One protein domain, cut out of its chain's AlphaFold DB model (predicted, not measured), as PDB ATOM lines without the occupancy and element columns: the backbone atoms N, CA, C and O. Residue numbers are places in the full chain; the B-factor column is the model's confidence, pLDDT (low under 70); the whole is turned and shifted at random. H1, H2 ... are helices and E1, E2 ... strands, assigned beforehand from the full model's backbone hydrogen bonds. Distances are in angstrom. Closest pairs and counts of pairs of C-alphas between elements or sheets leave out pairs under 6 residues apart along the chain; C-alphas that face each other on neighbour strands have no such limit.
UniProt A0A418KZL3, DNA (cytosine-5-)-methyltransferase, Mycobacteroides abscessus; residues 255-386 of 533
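Overview. This is residues 255 to 386 of the 533 residues of the protein "DNA (cytosine-5-)-methyltransferase" of Mycobacteroides abscessus (UniProt A0A418KZL3). With little regular structure, the domain makes two lobes: a small one of H1, H2 and H3, and a larger one in which long loops surround H4, H5 and hairpin E1-E2. The 132 printed residues, 37 in named elements, run H1 H2 H3 H4 E1 E2 H5, mostly helix, with an antiparallel sheet E1 - E2. The whole is compact, radius of gyration of the C-alphas 15.9 A, spanning 46 by 34 by 27 A.

Along the chain. H1, residues 256 to 265, is 14.3 A long from C-alpha 256 at (38.344, -47.458, 41.925). H2 is 267 to 271, H3 288 to 291, H4 299 to 303, E1 359 to 361, E2 367 to 369. H5, 372 to 378, 9.7 A, ends at C-alpha (45.974, -38.351, 30.002).

Arrangement. H1 and H2 only just touch, only at the corner, with 3 pairs of C-alphas within 8 A, the closest Ala 262 and Tyr 268, 5.1 A. H1 touches H3, closest C-alphas Ala 258 and Arg 291, 5.4 A. H4 touches H5, closest C-alphas Ala 302 and Arg 377, 6.0 A. H1 and H4 are apart. In hairpin E1-E2, N 360 and O 368 are 2.8 A apart, within hydrogen-bond range. Every O i to N i+4 pair is within range in H1, H2, H4 and H5; H3 is too short for one.

Size, cuts and confidence. The printed part has no cut. Links H2 to H3 and H4 to E1 are long. Residues 277 to 291 and 349 to 356 have pLDDT under 70.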
ATOM      1  N   SER A 255      38.420 -50.507  37.985       93.38
ATOM      2  CA  SER A 255      37.620 -49.955  39.091       93.38
ATOM      3  C   SER A 255      38.434 -49.140  40.110       93.38
ATOM      4  O   SER A 255      39.624 -49.383  40.331       93.38
ATOM      5  N   GLU A 256      37.764 -48.202  40.794       92.06
ATOM      6  CA  GLU A 256      38.344 -47.458  41.925       92.06
ATOM      7  C   GLU A 256      38.687 -48.384  43.093       92.06
ATOM      8  O   GLU A 256      39.727 -48.235  43.728       92.06
ATOM      9  N   ALA A 257      37.816 -49.358  43.374       89.88
ATOM     10  CA  ALA A 257      38.017 -50.283  44.481       89.88
ATOM     11  C   ALA A 257      39.281 -51.129  44.282       89.88
ATOM     12  O   ALA A 257      40.009 -51.355  45.247       89.88
ATOM     13  N   ALA A 258      39.564 -51.557  43.047       90.25
ATOM     14  CA  ALA A 258      40.786 -52.280  42.717       90.25
ATOM     15  C   ALA A 258      42.035 -51.403  42.904       90.25
ATOM     16  O   ALA A 258      43.019 -51.873  43.468       90.25
ATOM     17  N   LEU A 259      41.983 -50.118  42.527       90.81
ATOM     18  CA  LEU A 259      43.077 -49.172  42.794       90.81
ATOM     19  C   LEU A 259      43.300 -48.968  44.290       90.81
ATOM     20  O   LEU A 259      44.430 -49.046  44.760       90.81
ATOM     21  N   PHE A 260      42.229 -48.761  45.051       88.88
ATOM     22  CA  PHE A 260      42.331 -48.616  46.497       88.88
ATOM     23  C   PHE A 260      42.931 -49.860  47.164       88.88
ATOM     24  O   PHE A 260      43.750 -49.736  48.071       88.88
ATOM     25  N   LEU A 261      42.548 -51.062  46.721       87.38
ATOM     26  CA  LEU A 261      43.122 -52.302  47.239       87.38
ATOM     27  C   LEU A 261      44.616 -52.401  46.925       87.38
ATOM     28  O   LEU A 261      45.374 -52.639  47.859       87.38
ATOM     29  N   ALA A 262      45.021 -52.106  45.685       88.62
ATOM     30  CA  ALA A 262      46.424 -52.103  45.271       88.62
ATOM     31  C   ALA A 262      47.276 -51.066  46.034       88.62
ATOM     32  O   ALA A 262      48.447 -51.286  46.334       88.62
ATOM     33  N   GLN A 263      46.695 -49.913  46.381       89.81
ATOM     34  CA  GLN A 263      47.349 -48.916  47.239       89.81
ATOM     35  C   GLN A 263      47.440 -49.382  48.693       89.81
ATOM     36  O   GLN A 263      48.423 -49.110  49.377       89.81
ATOM     37  N   ARG A 264      46.421 -50.084  49.189       86.00
ATOM     38  CA  ARG A 264      46.372 -50.556  50.575       86.00
ATOM     39  C   ARG A 264      47.296 -51.746  50.826       86.00
ATOM     40  O   ARG A 264      47.833 -51.856  51.923       86.00
ATOM     41  N   ASP A 265      47.420 -52.657  49.866       87.06
ATOM     42  CA  ASP A 265      48.243 -53.864  49.994       87.06
ATOM     43  C   ASP A 265      49.711 -53.666  49.596       87.06
ATOM     44  O   ASP A 265      50.515 -54.569  49.811       87.06
ATOM     45  N   GLY A 266      50.074 -52.487  49.083       87.62
ATOM     46  CA  GLY A 266      51.452 -52.141  48.740       87.62
ATOM     47  C   GLY A 266      51.792 -52.301  47.260       87.62
ATOM     48  O   GLY A 266      52.711 -51.637  46.783       87.62
ATOM     49  N   THR A 267      51.028 -53.100  46.509       90.25
ATOM     50  CA  THR A 267      51.380 -53.492  45.132       90.25
ATOM     51  C   THR A 267      51.467 -52.308  44.166       90.25
ATOM     52  O   THR A 267      52.314 -52.293  43.271       90.25
ATOM     53  N   TYR A 268      50.635 -51.280  44.357       91.25
ATOM     54  CA  TYR A 268      50.715 -50.034  43.593       91.25
ATOM     55  C   TYR A 268      52.041 -49.296  43.849       91.25
ATOM     56  O   TYR A 268      52.713 -48.886  42.906       91.25
ATOM     57  N   TRP A 269      52.439 -49.148  45.115       91.44
ATOM     58  CA  TRP A 269      53.644 -48.402  45.495       91.44
ATOM     59  C   TRP A 269      54.915 -49.119  45.045       91.44
ATOM     60  O   TRP A 269      55.807 -48.487  44.481       91.44
ATOM     61  N   GLU A 270      54.951 -50.445  45.194       91.25
ATOM     62  CA  GLU A 270      56.038 -51.295  44.698       91.25
ATOM     63  C   GLU A 270      56.236 -51.131  43.187       91.25
ATOM     64  O   GLU A 270      57.361 -50.926  42.728       91.25
ATOM     65  N   ARG A 271      55.143 -51.127  42.406       89.88
ATOM     66  CA  ARG A 271      55.182 -50.918  40.948       89.88
ATOM     67  C   ARG A 271      55.794 -49.573  40.553       89.88
ATOM     68  O   ARG A 271      56.410 -49.475  39.494       89.88
ATOM     69  N   HIS A 272      55.619 -48.546  41.380       89.75
ATOM     70  CA  HIS A 272      56.169 -47.210  41.145       89.75
ATOM     71  C   HIS A 272      57.510 -46.966  41.843       89.75
ATOM     72  O   HIS A 272      58.042 -45.864  41.734       89.75
ATOM     73  N   ASN A 273      58.073 -47.977  42.514       91.56
ATOM     74  CA  ASN A 273      59.287 -47.853  43.318       91.56
ATOM     75  C   ASN A 273      59.185 -46.720  44.363       91.56
ATOM     76  O   ASN A 273      60.120 -45.940  44.555       91.56
ATOM     77  N   LEU A 274      58.022 -46.617  45.012       88.31
ATOM     78  CA  LEU A 274      57.715 -45.635  46.052       88.31
ATOM     79  C   LEU A 274      57.534 -46.320  47.406       88.31
ATOM     80  O   LEU A 274      57.161 -47.491  47.491       88.31
ATOM     81  N   GLN A 275      57.770 -45.570  48.482       82.44
ATOM     82  CA  GLN A 275      57.382 -46.019  49.816       82.44
ATOM     83  C   GLN A 275      55.860 -45.969  49.952       82.44
ATOM     84  O   GLN A 275      55.215 -45.059  49.436       82.44
ATOM     85  N   ALA A 276      55.286 -46.955  50.643       73.81
ATOM     86  CA  ALA A 276      53.852 -46.984  50.879       73.81
ATOM     87  C   ALA A 276      53.430 -45.781  51.730       73.81
ATOM     88  O   ALA A 276      53.854 -45.640  52.879       73.81
ATOM     89  N   GLU A 277      52.573 -44.933  51.172       69.00
ATOM     90  CA  GLU A 277      51.935 -43.848  51.909       69.00
ATOM     91  C   GLU A 277      50.615 -44.317  52.544       69.00
ATOM     92  O   GLU A 277      50.004 -45.286  52.073       69.00
ATOM     93  N   PRO A 278      50.148 -43.672  53.635       58.53
ATOM     94  CA  PRO A 278      48.901 -44.047  54.290       58.53
ATOM     95  C   PRO A 278      47.739 -44.090  53.288       58.53
ATOM     96  O   PRO A 278      47.596 -43.177  52.470       58.53
ATOM     97  N   PRO A 279      46.867 -45.112  53.345       55.72
ATOM     98  CA  PRO A 279      45.823 -45.271  52.351       55.72
ATOM     99  C   PRO A 279      44.829 -44.110  52.427       55.72
ATOM    100  O   PRO A 279      44.283 -43.790  53.485       55.72
ATOM    101  N   PHE A 280      44.545 -43.509  51.275       60.72
ATOM    102  CA  PHE A 280      43.436 -42.577  51.125       60.72
ATOM    103  C   PHE A 280      42.108 -43.254  51.480       60.72
ATOM    104  O   PHE A 280      41.898 -44.415  51.150       60.72
ATOM    105  N   VAL A 281      41.148 -42.530  52.054       57.75
ATOM    106  CA  VAL A 281      39.800 -43.081  52.258       57.75
ATOM    107  C   VAL A 281      39.161 -43.376  50.893       57.75
ATOM    108  O   VAL A 281      38.956 -42.464  50.089       57.75
ATOM    109  N   SER A 282      38.852 -44.646  50.610       59.88
ATOM    110  CA  SER A 282      38.003 -45.000  49.469       59.88
ATOM    111  C   SER A 282      36.575 -44.538  49.734       59.88
ATOM    112  O   SER A 282      36.014 -44.821  50.792       59.88
ATOM    113  N   LEU A 283      35.968 -43.869  48.755       55.47
ATOM    114  CA  LEU A 283      34.537 -43.560  48.781       55.47
ATOM    115  C   LEU A 283      33.688 -44.759  48.320       55.47
ATOM    116  O   LEU A 283      32.492 -44.817  48.612       55.47
ATOM    117  N   ALA A 284      34.290 -45.728  47.624       61.62
ATOM    118  CA  ALA A 284      33.611 -46.893  47.071       61.62
ATOM    119  C   ALA A 284      33.672 -48.099  48.024       61.62
ATOM    120  O   ALA A 284      34.738 -48.482  48.516       61.62
ATOM    121  N   LYS A 285      32.522 -48.756  48.238       61.53
ATOM    122  CA  LYS A 285      32.470 -50.061  48.914       61.53
ATOM    123  C   LYS A 285      33.168 -51.103  48.034       61.53
ATOM    124  O   LYS A 285      32.789 -51.282  46.881       61.53
ATOM    125  N   ALA A 286      34.162 -51.805  48.576       63.66
ATOM    126  CA  ALA A 286      34.848 -52.886  47.872       63.66
ATOM    127  C   ALA A 286      33.937 -54.125  47.761       63.66
ATOM    128  O   ALA A 286      33.921 -54.956  48.670       63.66
ATOM    129  N   THR A 287      33.169 -54.227  46.673       67.88
ATOM    130  CA  THR A 287      32.404 -55.439  46.320       67.88
ATOM    131  C   THR A 287      33.300 -56.466  45.620       67.88
ATOM    132  O   THR A 287      34.372 -56.113  45.124       67.88
ATOM    133  N   GLU A 288      32.881 -57.732  45.561       67.69
ATOM    134  CA  GLU A 288      33.618 -58.791  44.848       67.69
ATOM    135  C   GLU A 288      33.764 -58.487  43.348       67.69
ATOM    136  O   GLU A 288      34.846 -58.616  42.781       67.69
ATOM    137  N   GLU A 289      32.729 -57.943  42.706       66.25
ATOM    138  CA  GLU A 289      32.790 -57.530  41.297       66.25
ATOM    139  C   GLU A 289      33.766 -56.368  41.077       66.25
ATOM    140  O   GLU A 289      34.318 -56.195  39.989       66.25
ATOM    141  N   ALA A 290      33.972 -55.529  42.094       64.31
ATOM    142  CA  ALA A 290      34.939 -54.445  42.030       64.31
ATOM    143  C   ALA A 290      36.382 -54.963  42.203       64.31
ATOM    144  O   ALA A 290      37.291 -54.388  41.607       64.31
ATOM    145  N   ARG A 291      36.572 -56.070  42.944       69.19
ATOM    146  CA  ARG A 291      37.855 -56.783  43.132       69.19
ATOM    147  C   ARG A 291      38.299 -57.573  41.903       69.19
ATOM    148  O   ARG A 291      39.494 -57.730  41.698       69.19
ATOM    149  N   ALA A 292      37.357 -58.045  41.090       82.25
ATOM    150  CA  ALA A 292      37.648 -58.803  39.870       82.25
ATOM    151  C   ALA A 292      38.160 -57.940  38.694       82.25
ATOM    152  O   ALA A 292      38.515 -58.477  37.645       82.25
ATOM    153  N   ARG A 293      38.175 -56.609  38.840       90.31
ATOM    154  CA  ARG A 293      38.614 -55.652  37.809       90.31
ATOM    155  C   ARG A 293      40.047 -55.185  38.042       90.31
ATOM    156  O   ARG A 293      40.574 -55.287  39.145       90.31
ATOM    157  N   GLN A 294      40.662 -54.614  37.009       94.00
ATOM    158  CA  GLN A 294      41.980 -53.993  37.129       94.00
ATOM    159  C   GLN A 294      41.908 -52.670  37.924       94.00
ATOM    160  O   GLN A 294      40.878 -51.989  37.908       94.00
ATOM    161  N   PRO A 295      42.978 -52.271  38.632       92.88
ATOM    162  CA  PRO A 295      43.082 -50.944  39.237       92.88
ATOM    163  C   PRO A 295      42.880 -49.829  38.215       92.88
ATOM    164  O   PRO A 295      43.533 -49.867  37.178       92.88
ATOM    165  N   TRP A 296      42.046 -48.819  38.496       95.50
ATOM    166  CA  TRP A 296      42.067 -47.567  37.723       95.50
ATOM    167  C   TRP A 296      43.504 -47.056  37.530       95.50
ATOM    168  O   TRP A 296      44.287 -47.046  38.479       95.50
ATOM    169  N   LEU A 297      43.822 -46.580  36.322       96.75
ATOM    170  CA  LEU A 297      45.120 -45.962  36.041       96.75
ATOM    171  C   LEU A 297      45.199 -44.555  36.640       96.75
ATOM    172  O   LEU A 297      44.228 -43.792  36.604       96.75
ATOM    173  N   THR A 298      46.363 -44.200  37.170       96.25
ATOM    174  CA  THR A 298      46.608 -42.909  37.820       96.25
ATOM    175  C   THR A 298      47.265 -41.898  36.878       96.25
ATOM    176  O   THR A 298      47.733 -42.231  35.789       96.25
ATOM    177  N   LEU A 299      47.310 -40.626  37.281       96.19
ATOM    178  CA  LEU A 299      48.090 -39.618  36.571       96.19
ATOM    179  C   LEU A 299      49.575 -40.015  36.530       96.19
ATOM    180  O   LEU A 299      50.204 -39.869  35.485       96.19
ATOM    181  N   ARG A 300      50.110 -40.587  37.617       95.50
ATOM    182  CA  ARG A 300      51.472 -41.133  37.679       95.50
ATOM    183  C   ARG A 300      51.685 -42.213  36.626       95.50
ATOM    184  O   ARG A 300      52.676 -42.147  35.900       95.50
ATOM    185  N   ASP A 301      50.748 -43.153  36.472       95.94
ATOM    186  CA  ASP A 301      50.815 -44.177  35.417       95.94
ATOM    187  C   ASP A 301      50.998 -43.545  34.025       95.94
ATOM    188  O   ASP A 301      51.779 -44.047  33.215       95.94
ATOM    189  N   ALA A 302      50.345 -42.407  33.770       95.69
ATOM    190  CA  ALA A 302      50.393 -41.722  32.482       95.69
ATOM    191  C   ALA A 302      51.697 -40.942  32.219       95.69
ATOM    192  O   ALA A 302      52.091 -40.810  31.057       95.69
ATOM    193  N   ILE A 303      52.339 -40.377  33.251       95.06
ATOM    194  CA  ILE A 303      53.403 -39.370  33.056       95.06
ATOM    195  C   ILE A 303      54.754 -39.688  33.707       95.06
ATOM    196  O   ILE A 303      55.710 -38.991  33.397       95.06
ATOM    197  N   HIS A 304      54.871 -40.704  34.571       92.31
ATOM    198  CA  HIS A 304      56.098 -40.953  35.358       92.31
ATOM    199  C   HIS A 304      57.367 -41.217  34.533       92.31
ATOM    200  O   HIS A 304      58.470 -41.103  35.056       92.31
ATOM    201  N   ASP A 305      57.222 -41.642  33.279       91.19
ATOM    202  CA  ASP A 305      58.320 -41.930  32.355       91.19
ATOM    203  C   ASP A 305      58.649 -40.752  31.426       91.19
ATOM    204  O   ASP A 305      59.542 -40.873  30.585       91.19
ATOM    205  N   LEU A 306      57.945 -39.620  31.549       92.12
ATOM    206  CA  LEU A 306      58.380 -38.368  30.935       92.12
ATOM    207  C   LEU A 306      59.463 -37.720  31.807       92.12
ATOM    208  O   LEU A 306      59.359 -37.751  33.033       92.12
ATOM    209  N   PRO A 307      60.490 -37.105  31.198       91.88
ATOM    210  CA  PRO A 307      61.402 -36.241  31.936       91.88
ATOM    211  C   PRO A 307      60.641 -35.039  32.506       91.88
ATOM    212  O   PRO A 307      59.564 -34.696  32.028       91.88
ATOM    213  N   GLU A 308      61.204 -34.361  33.503       90.62
ATOM    214  CA  GLU A 308      60.634 -33.084  33.936       90.62
ATOM    215  C   GLU A 308      60.800 -32.012  32.836       90.62
ATOM    216  O   GLU A 308      61.819 -31.980  32.133       90.62
ATOM    217  N   PRO A 309      59.831 -31.091  32.679       91.25
ATOM    218  CA  PRO A 309      59.915 -30.041  31.674       91.25
ATOM    219  C   PRO A 309      61.065 -29.060  31.965       91.25
ATOM    220  O   PRO A 309      61.201 -28.550  33.075       91.25
ATOM    221  N   LEU A 310      61.837 -28.706  30.929       81.81
ATOM    222  CA  LEU A 310      63.108 -27.958  31.026       81.81
ATOM    223  C   LEU A 310      62.994 -26.482  31.464       81.81
ATOM    224  O   LEU A 310      64.004 -25.794  31.604       81.81
ATOM    225  N   GLY A 311      61.779 -25.966  31.652       80.56
ATOM    226  CA  GLY A 311      61.534 -24.588  32.081       80.56
ATOM    227  C   GLY A 311      60.334 -23.940  31.398       80.56
ATOM    228  O   GLY A 311      59.575 -24.573  30.662       80.56
ATOM    229  N   HIS A 312      60.136 -22.645  31.657       85.31
ATOM    230  CA  HIS A 312      59.006 -21.896  31.111       85.31
ATOM    231  C   HIS A 312      59.151 -21.694  29.598       85.31
ATOM    232  O   HIS A 312      60.012 -20.934  29.160       85.31
ATOM    233  N   LYS A 313      58.260 -22.320  28.815       85.62
ATOM    234  CA  LYS A 313      58.241 -22.241  27.340       85.62
ATOM    235  C   LYS A 313      59.550 -22.697  26.675       85.62
ATOM    236  O   LYS A 313      59.909 -22.185  25.619       85.62
ATOM    237  N   VAL A 314      60.246 -23.645  27.296       85.94
ATOM    238  CA  VAL A 314      61.414 -24.313  26.715       85.94
ATOM    239  C   VAL A 314      60.987 -25.713  26.298       85.94
ATOM    240  O   VAL A 314      60.659 -26.527  27.162       85.94
ATOM    241  N   ASP A 315      60.926 -25.965  24.991       82.62
ATOM    242  CA  ASP A 315      60.593 -27.285  24.455       82.62
ATOM    243  C   ASP A 315      61.653 -28.317  24.839       82.62
ATOM    244  O   ASP A 315      62.858 -28.061  24.784       82.62
ATOM    245  N   HIS A 316      61.187 -29.504  25.214       89.19
ATOM    246  CA  HIS A 316      62.057 -30.647  25.413       89.19
ATOM    247  C   HIS A 316      62.558 -31.161  24.048       89.19
ATOM    248  O   HIS A 316      61.736 -31.342  23.146       89.19
ATOM    249  N   PRO A 317      63.864 -31.447  23.876       86.94
ATOM    250  CA  PRO A 317      64.429 -31.857  22.585       86.94
ATOM    251  C   PRO A 317      63.793 -33.140  22.036       86.94
ATOM    252  O   PRO A 317      63.510 -33.227  20.845       86.94
ATOM    253  N   ASP A 318      63.509 -34.102  22.918       89.56
ATOM    254  CA  ASP A 318      62.968 -35.414  22.532       89.56
ATOM    255  C   ASP A 318      61.438 -35.527  22.642       89.56
ATOM    256  O   ASP A 318      60.859 -36.525  22.214       89.56
ATOM    257  N   TRP A 319      60.763 -34.524  23.218       90.25
ATOM    258  CA  TRP A 319      59.339 -34.611  23.556       90.25
ATOM    259  C   TRP A 319      58.571 -33.383  23.072       90.25
ATOM    260  O   TRP A 319      58.535 -32.334  23.716       90.25
ATOM    261  N   THR A 320      57.879 -33.534  21.942       90.62
ATOM    262  CA  THR A 320      57.046 -32.469  21.375       90.62
ATOM    263  C   THR A 320      55.926 -32.074  22.338       90.62
ATOM    264  O   THR A 320      55.228 -32.938  22.883       90.62
ATOM    265  N   HIS A 321      55.717 -30.762  22.491       92.44
ATOM    266  CA  HIS A 321      54.709 -30.146  23.364       92.44
ATOM    267  C   HIS A 321      54.941 -30.345  24.872       92.44
ATOM    268  O   HIS A 321      54.018 -30.176  25.681       92.44
ATOM    269  N   HIS A 322      56.165 -30.703  25.260       93.62
ATOM    270  CA  HIS A 322      56.545 -30.939  26.645       93.62
ATOM    271  C   HIS A 322      57.401 -29.789  27.195       93.62
ATOM    272  O   HIS A 322      58.599 -29.919  27.420       93.62
ATOM    273  N   PHE A 323      56.767 -28.631  27.391       90.06
ATOM    274  CA  PHE A 323      57.393 -27.455  27.998       90.06
ATOM    275  C   PHE A 323      56.617 -26.983  29.226       90.06
ATOM    276  O   PHE A 323      55.385 -27.050  29.278       90.06
ATOM    277  N   GLY A 324      57.346 -26.454  30.206       88.19
ATOM    278  CA  GLY A 324      56.785 -25.967  31.457       88.19
ATOM    279  C   GLY A 324      56.000 -24.671  31.271       88.19
ATOM    280  O   GLY A 324      56.291 -23.843  30.400       88.19
ATOM    281  N   TRP A 325      55.002 -24.465  32.130       86.75
ATOM    282  CA  TRP A 325      54.242 -23.221  32.197       86.75
ATOM    283  C   TRP A 325      54.197 -22.707  33.635       86.75
ATOM    284  O   TRP A 325      53.813 -23.441  34.544       86.75
ATOM    285  N   GLY A 326      54.608 -21.456  33.846       84.31
ATOM    286  CA  GLY A 326      54.672 -20.851  35.173       84.31
ATOM    287  C   GLY A 326      53.310 -20.362  35.665       84.31
ATOM    288  O   GLY A 326      52.352 -20.250  34.899       84.31
ATOM    289  N   GLY A 327      53.245 -20.019  36.953       83.56
ATOM    290  CA  GLY A 327      52.083 -19.355  37.548       83.56
ATOM    291  C   GLY A 327      50.933 -20.280  37.942       83.56
ATOM    292  O   GLY A 327      49.804 -19.802  38.037       83.56
ATOM    293  N   ALA A 328      51.195 -21.573  38.167       85.25
ATOM    294  CA  ALA A 328      50.214 -22.478  38.761       85.25
ATOM    295  C   ALA A 328      49.781 -21.959  40.143       85.25
ATOM    296  O   ALA A 328      50.602 -21.466  40.917       85.25
ATOM    297  N   ARG A 329      48.478 -22.026  40.432       80.38
ATOM    298  CA  ARG A 329      47.883 -21.546  41.686       80.38
ATOM    299  C   ARG A 329      46.824 -22.523  42.169       80.38
ATOM    300  O   ARG A 329      46.075 -23.062  41.357       80.38
ATOM    301  N   GLU A 330      46.727 -22.657  43.483       80.81
ATOM    302  CA  GLU A 330      45.604 -23.290  44.168       80.81
ATOM    303  C   GLU A 330      44.696 -22.208  44.767       80.81
ATOM    304  O   GLU A 330      45.170 -21.194  45.283       80.81
ATOM    305  N   TYR A 331      43.383 -22.386  44.650       79.50
ATOM    306  CA  TYR A 331      42.379 -21.500  45.240       79.50
ATOM    307  C   TYR A 331      41.064 -22.272  45.454       79.50
ATOM    308  O   TYR A 331      40.879 -23.332  44.845       79.50
ATOM    309  N   PRO A 332      40.144 -21.796  46.318       76.81
ATOM    310  CA  PRO A 332      38.934 -22.540  46.671       76.81
ATOM    311  C   PRO A 332      38.138 -23.003  45.440       76.81
ATOM    312  O   PRO A 332      37.800 -22.204  44.568       76.81
ATOM    313  N   GLY A 333      37.858 -24.308  45.362       73.00
ATOM    314  CA  GLY A 333      37.178 -24.942  44.222       73.00
ATOM    315  C   GLY A 333      38.101 -25.417  43.090       73.00
ATOM    316  O   GLY A 333      37.636 -26.113  42.189       73.00
ATOM    317  N   HIS A 334      39.399 -25.114  43.152       76.25
ATOM    318  CA  HIS A 334      40.399 -25.479  42.149       76.25
ATOM    319  C   HIS A 334      41.614 -26.144  42.797       76.25
ATOM    320  O   HIS A 334      42.687 -25.556  42.914       76.25
ATOM    321  N   THR A 335      41.434 -27.400  43.202       85.75
ATOM    322  CA  THR A 335      42.517 -28.238  43.730       85.75
ATOM    323  C   THR A 335      43.348 -28.844  42.592       85.75
ATOM    324  O   THR A 335      42.788 -29.112  41.518       85.75
ATOM    325  N   PRO A 336      44.651 -29.110  42.788       90.62
ATOM    326  CA  PRO A 336      45.489 -29.782  41.796       90.62
ATOM    327  C   PRO A 336      45.080 -31.251  41.585       90.62
ATOM    328  O   PRO A 336      44.320 -31.835  42.367       90.62
ATOM    329  N   ASN A 337      45.544 -31.852  40.494       93.06
ATOM    330  CA  ASN A 337      45.561 -33.301  40.324       93.06
ATOM    331  C   ASN A 337      46.588 -33.920  41.276       93.06
ATOM    332  O   ASN A 337      47.683 -33.384  41.432       93.06
ATOM    333  N   LEU A 338      46.236 -35.063  41.857       93.31
ATOM    334  CA  LEU A 338      47.160 -35.891  42.626       93.31
ATOM    335  C   LEU A 338      47.742 -36.955  41.699       93.31
ATOM    336  O   LEU A 338      46.991 -37.551  40.924       93.31
ATOM    337  N   LEU A 339      49.050 -37.201  41.791       94.06
ATOM    338  CA  LEU A 339      49.740 -38.192  40.963       94.06
ATOM    339  C   LEU A 339      49.115 -39.585  41.105       94.06
ATOM    340  O   LEU A 339      48.859 -40.249  40.106       94.06
ATOM    341  N   ASP A 340      48.755 -39.984  42.324       93.88
ATOM    342  CA  ASP A 340      48.254 -41.332  42.634       93.88
ATOM    343  C   ASP A 340      46.734 -41.491  42.500       93.88
ATOM    344  O   ASP A 340      46.114 -42.391  43.075       93.88
ATOM    345  N   ARG A 341      46.105 -40.605  41.724       93.75
ATOM    346  CA  ARG A 341      44.694 -40.678  41.335       93.75
ATOM    347  C   ARG A 341      44.566 -40.491  39.826       93.75
ATOM    348  O   ARG A 341      45.414 -39.832  39.228       93.75
ATOM    349  N   PRO A 342      43.510 -41.022  39.184       95.69
ATOM    350  CA  PRO A 342      43.231 -40.657  37.802       95.69
ATOM    351  C   PRO A 342      43.035 -39.142  37.704       95.69
ATOM    352  O   PRO A 342      42.419 -38.535  38.588       95.69
ATOM    353  N   ALA A 343      43.511 -38.544  36.616       95.31
ATOM    354  CA  ALA A 343      43.403 -37.111  36.407       95.31
ATOM    355  C   ALA A 343      41.937 -36.644  36.388       95.31
ATOM    356  O   ALA A 343      41.010 -37.369  36.009       95.31
ATOM    357  N   LYS A 344      41.716 -35.390  36.768       93.12
ATOM    358  CA  LYS A 344      40.433 -34.703  36.638       93.12
ATOM    359  C   LYS A 344      40.083 -34.529  35.162       93.12
ATOM    360  O   LYS A 344      40.940 -34.552  34.282       93.12
ATOM    361  N   THR A 345      38.796 -34.321  34.889       91.62
ATOM    362  CA  THR A 345      38.311 -34.071  33.528       91.62
ATOM    363  C   THR A 345      39.039 -32.876  32.903       91.62
ATOM    364  O   THR A 345      38.873 -31.744  33.358       91.62
ATOM    365  N   VAL A 346      39.763 -33.114  31.808       89.31
ATOM    366  CA  VAL A 346      40.375 -32.050  30.999       89.31
ATOM    367  C   VAL A 346      39.260 -31.260  30.309       89.31
ATOM    368  O   VAL A 346      38.475 -31.825  29.544       89.31
ATOM    369  N   LYS A 347      39.151 -29.958  30.588       83.50
ATOM    370  CA  LYS A 347      38.089 -29.090  30.055       83.50
ATOM    371  C   LYS A 347      38.628 -28.158  28.976       83.50
ATOM    372  O   LYS A 347      39.686 -27.555  29.142       83.50
ATOM    373  N   ALA A 348      37.848 -27.975  27.915       75.25
ATOM    374  CA  ALA A 348      38.038 -26.876  26.982       75.25
ATOM    375  C   ALA A 348      37.586 -25.581  27.675       75.25
ATOM    376  O   ALA A 348      36.395 -25.377  27.902       75.25
ATOM    377  N   GLY A 349      38.533 -24.759  28.129       63.81
ATOM    378  CA  GLY A 349      38.219 -23.513  28.837       63.81
ATOM    379  C   GLY A 349      37.392 -22.547  27.977       63.81
ATOM    380  O   GLY A 349      37.568 -22.499  26.762       63.81
ATOM    381  N   VAL A 350      36.514 -21.759  28.610       47.91
ATOM    382  CA  VAL A 350      35.701 -20.714  27.944       47.91
ATOM    383  C   VAL A 350      36.269 -19.299  28.192       47.91
ATOM    384  O   VAL A 350      35.972 -18.378  27.440       47.91
ATOM    385  N   HIS A 351      37.144 -19.117  29.198       41.50
ATOM    386  CA  HIS A 351      37.629 -17.798  29.659       41.50
ATOM    387  C   HIS A 351      39.139 -17.725  29.977       41.50
ATOM    388  O   HIS A 351      39.559 -16.995  30.870       41.50
ATOM    389  N   GLY A 352      39.987 -18.459  29.256       43.56
ATOM    390  CA  GLY A 352      41.417 -18.538  29.584       43.56
ATOM    391  C   GLY A 352      41.738 -19.652  30.587       43.56
ATOM    392  O   GLY A 352      40.932 -20.564  30.766       43.56
ATOM    393  N   VAL A 353      42.968 -19.625  31.125       41.25
ATOM    394  CA  VAL A 353      43.695 -20.773  31.708       41.25
ATOM    395  C   VAL A 353      42.793 -21.642  32.606       41.25
ATOM    396  O   VAL A 353      42.269 -21.128  33.593       41.25
ATOM    397  N   PRO A 354      42.597 -22.939  32.290       52.00
ATOM    398  CA  PRO A 354      41.858 -23.846  33.165       52.00
ATOM    399  C   PRO A 354      42.506 -23.860  34.556       52.00
ATOM    400  O   PRO A 354      43.731 -23.826  34.662       52.00
ATOM    401  N   GLY A 355      41.693 -23.867  35.615       61.91
ATOM    402  CA  GLY A 355      42.177 -23.859  36.997       61.91
ATOM    403  C   GLY A 355      42.813 -25.194  37.407       61.91
ATOM    404  O   GLY A 355      43.608 -25.777  36.665       61.91
ATOM    405  N   GLY A 356      42.464 -25.698  38.591       63.25
ATOM    406  CA  GLY A 356      43.088 -26.878  39.204       63.25
ATOM    407  C   GLY A 356      43.105 -28.163  38.358       63.25
ATOM    408  O   GLY A 356      43.984 -28.998  38.542       63.25
ATOM    409  N   GLU A 357      42.210 -28.323  37.377       79.50
ATOM    410  CA  GLU A 357      42.175 -29.501  36.493       79.50
ATOM    411  C   GLU A 357      43.396 -29.630  35.572       79.50
ATOM    412  O   GLU A 357      43.659 -30.721  35.073       79.50
ATOM    413  N   SER A 358      44.139 -28.542  35.349       85.25
ATOM    414  CA  SER A 358      45.381 -28.545  34.561       85.25
ATOM    415  C   SER A 358      46.644 -28.440  35.412       85.25
ATOM    416  O   SER A 358      47.742 -28.343  34.868       85.25
ATOM    417  N   VAL A 359      46.495 -28.430  36.736       91.06
ATOM    418  CA  VAL A 359      47.593 -28.356  37.701       91.06
ATOM    419  C   VAL A 359      47.833 -29.751  38.263       91.06
ATOM    420  O   VAL A 359      46.881 -30.496  38.476       91.06
ATOM    421  N   VAL A 360      49.084 -30.113  38.505       93.44
ATOM    422  CA  VAL A 360      49.494 -31.337  39.198       93.44
ATOM    423  C   VAL A 360      50.297 -30.963  40.438       93.44
ATOM    424  O   VAL A 360      51.077 -30.010  40.396       93.44
ATOM    425  N   GLN A 361      50.067 -31.689  41.529       93.75
ATOM    426  CA  GLN A 361      50.890 -31.656  42.733       93.75
ATOM    427  C   GLN A 361      51.915 -32.789  42.665       93.75
ATOM    428  O   GLN A 361      51.541 -33.933  42.407       93.75
ATOM    429  N   LEU A 362      53.187 -32.448  42.853       92.69
ATOM    430  CA  LEU A 362      54.315 -33.376  42.839       92.69
ATOM    431  C   LEU A 362      54.548 -33.986  44.228       92.69
ATOM    432  O   LEU A 362      53.960 -33.548  45.218       92.69
ATOM    433  N   ASP A 363      55.434 -34.980  44.291       90.56
ATOM    434  CA  ASP A 363      55.759 -35.720  45.520       90.56
ATOM    435  C   ASP A 363      56.352 -34.825  46.623       90.56
ATOM    436  O   ASP A 363      56.134 -35.061  47.808       90.56
ATOM    437  N   ASP A 364      57.045 -33.746  46.253       91.00
ATOM    438  CA  ASP A 364      57.574 -32.746  47.192       91.00
ATOM    439  C   ASP A 364      56.519 -31.724  47.665       91.00
ATOM    440  O   ASP A 364      56.828 -30.783  48.399       91.00
ATOM    441  N   GLY A 365      55.266 -31.886  47.231       90.12
ATOM    442  CA  GLY A 365      54.149 -30.995  47.522       90.12
ATOM    443  C   GLY A 365      54.097 -29.732  46.659       90.12
ATOM    444  O   GLY A 365      53.133 -28.971  46.768       90.12
ATOM    445  N   SER A 366      55.082 -29.497  45.790       92.00
ATOM    446  CA  SER A 366      55.051 -28.381  44.847       92.00
ATOM    447  C   SER A 366      53.990 -28.594  43.763       92.00
ATOM    448  O   SER A 366      53.552 -29.714  43.493       92.00
ATOM    449  N   ILE A 367      53.542 -27.503  43.134       92.75
ATOM    450  CA  ILE A 367      52.529 -27.550  42.075       92.75
ATOM    451  C   ILE A 367      53.055 -26.970  40.767       92.75
ATOM    452  O   ILE A 367      53.726 -25.935  40.744       92.75
ATOM    453  N   ARG A 368      52.671 -27.589  39.649       92.62
ATOM    454  CA  ARG A 368      52.926 -27.056  38.304       92.62
ATOM    455  C   ARG A 368      51.759 -27.305  37.368       92.62
ATOM    456  O   ARG A 368      50.931 -28.182  37.596       92.62
ATOM    457  N   TYR A 369      51.685 -26.534  36.289       92.50
ATOM    458  CA  TYR A 369      50.787 -26.887  35.198       92.50
ATOM    459  C   TYR A 369      51.288 -28.152  34.507       92.50
ATOM    460  O   TYR A 369      52.482 -28.293  34.239       92.50
ATOM    461  N   MET A 370      50.354 -29.025  34.146       93.62
ATOM    462  CA  MET A 370      50.612 -30.070  33.173       93.62
ATOM    463  C   MET A 370      50.972 -29.435  31.822       93.62
ATOM    464  O   MET A 370      50.388 -28.431  31.374       93.62
ATOM    465  N   THR A 371      51.948 -30.042  31.167       94.56
ATOM    466  CA  THR A 371      52.311 -29.784  29.780       94.56
ATOM    467  C   THR A 371      51.214 -30.291  28.840       94.56
ATOM    468  O   THR A 371      50.334 -31.075  29.218       94.56
ATOM    469  N   VAL A 372      51.259 -29.852  27.583       94.62
ATOM    470  CA  VAL A 372      50.329 -30.350  26.562       94.62
ATOM    471  C   VAL A 372      50.574 -31.840  26.314       94.62
ATOM    472  O   VAL A 372      49.608 -32.589  26.225       94.62
ATOM    473  N   ARG A 373      51.837 -32.296  26.297       95.56
ATOM    474  CA  ARG A 373      52.188 -33.721  26.167       95.56
ATOM    475  C   ARG A 373      51.630 -34.585  27.302       95.56
ATOM    476  O   ARG A 373      51.010 -35.608  27.029       95.56
ATOM    477  N   GLU A 374      51.788 -34.166  28.555       95.94
ATOM    478  CA  GLU A 374      51.217 -34.882  29.710       95.94
ATOM    479  C   GLU A 374      49.686 -34.957  29.617       95.94
ATOM    480  O   GLU A 374      49.084 -36.004  29.842       95.94
ATOM    481  N   THR A 375      49.048 -33.857  29.209       96.00
ATOM    482  CA  THR A 375      47.592 -33.810  29.010       96.00
ATOM    483  C   THR A 375      47.153 -34.713  27.851       96.00
ATOM    484  O   THR A 375      46.130 -35.386  27.951       96.00
ATOM    485  N   ALA A 376      47.934 -34.780  26.769       96.81
ATOM    486  CA  ALA A 376      47.687 -35.668  25.638       96.81
ATOM    487  C   ALA A 376      47.751 -37.147  26.044       96.81
ATOM    488  O   ALA A 376      46.852 -37.902  25.676       96.81
ATOM    489  N   ARG A 377      48.722 -37.540  26.879       96.12
ATOM    490  CA  ARG A 377      48.790 -38.894  27.457       96.12
ATOM    491  C   ARG A 377      47.620 -39.203  28.381       96.12
ATOM    492  O   ARG A 377      47.045 -40.283  28.309       96.12
ATOM    493  N   VAL A 378      47.190 -38.231  29.181       96.19
ATOM    494  CA  VAL A 378      45.974 -38.351  30.002       96.19
ATOM    495  C   VAL A 378      44.704 -38.514  29.152       96.19
ATOM    496  O   VAL A 378      43.746 -39.166  29.568       96.19
ATOM    497  N   MET A 379      44.696 -37.953  27.943       96.56
ATOM    498  CA  MET A 379      43.678 -38.169  26.908       96.56
ATOM    499  C   MET A 379      43.984 -39.390  26.018       96.56
ATOM    500  O   MET A 379      43.273 -39.633  25.043       96.56
ATOM    501  N   THR A 380      45.003 -40.187  26.354       97.38
ATOM    502  CA  THR A 380      45.442 -41.414  25.663       97.38
ATOM    503  C   THR A 380      45.806 -41.234  24.188       97.38
ATOM    504  O   THR A 380      45.762 -42.188  23.422       97.38
ATOM    505  N   PHE A 381      46.171 -40.019  23.770       96.75
ATOM    506  CA  PHE A 381      46.724 -39.808  22.434       96.75
ATOM    507  C   PHE A 381      48.103 -40.471  22.303       96.75
ATOM    508  O   PHE A 381      48.883 -40.443  23.261       96.75
ATOM    509  N   PRO A 382      48.455 -40.983  21.109       94.19
ATOM    510  CA  PRO A 382      49.810 -41.435  20.826       94.19
ATOM    511  C   PRO A 382      50.858 -40.347  21.095       94.19
ATOM    512  O   PRO A 382      50.653 -39.163  20.814       94.19
ATOM    513  N   ASP A 383      52.039 -40.750  21.565       92.75
ATOM    514  CA  ASP A 383      53.134 -39.820  21.885       92.75
ATOM    515  C   ASP A 383      53.631 -39.020  20.673       92.75
ATOM    516  O   ASP A 383      54.142 -37.914  20.823       92.75
ATOM    517  N   LYS A 384      53.430 -39.544  19.462       92.56
ATOM    518  CA  LYS A 384      53.770 -38.857  18.208       92.56
ATOM    519  C   LYS A 384      52.670 -37.923  17.706       92.56
ATOM    520  O   LYS A 384      52.922 -37.179  16.762       92.56
ATOM    521  N   TRP A 385      51.481 -37.948  18.314       95.50
ATOM    522  CA  TRP A 385      50.390 -37.062  17.926       95.50
ATOM    523  C   TRP A 385      50.750 -35.618  18.267       95.50
ATOM    524  O   TRP A 385      51.120 -35.318  19.409       95.50
ATOM    525  N   GLN A 386      50.670 -34.735  17.278       96.38
ATOM    526  CA  GLN A 386      51.022 -33.320  17.410       96.38
ATOM    527  C   GLN A 386      49.778 -32.433  17.395       96.38
ATOM    528  O   GLN A 386      48.769 -32.797  16.804       96.38
TER     529      GLN A 386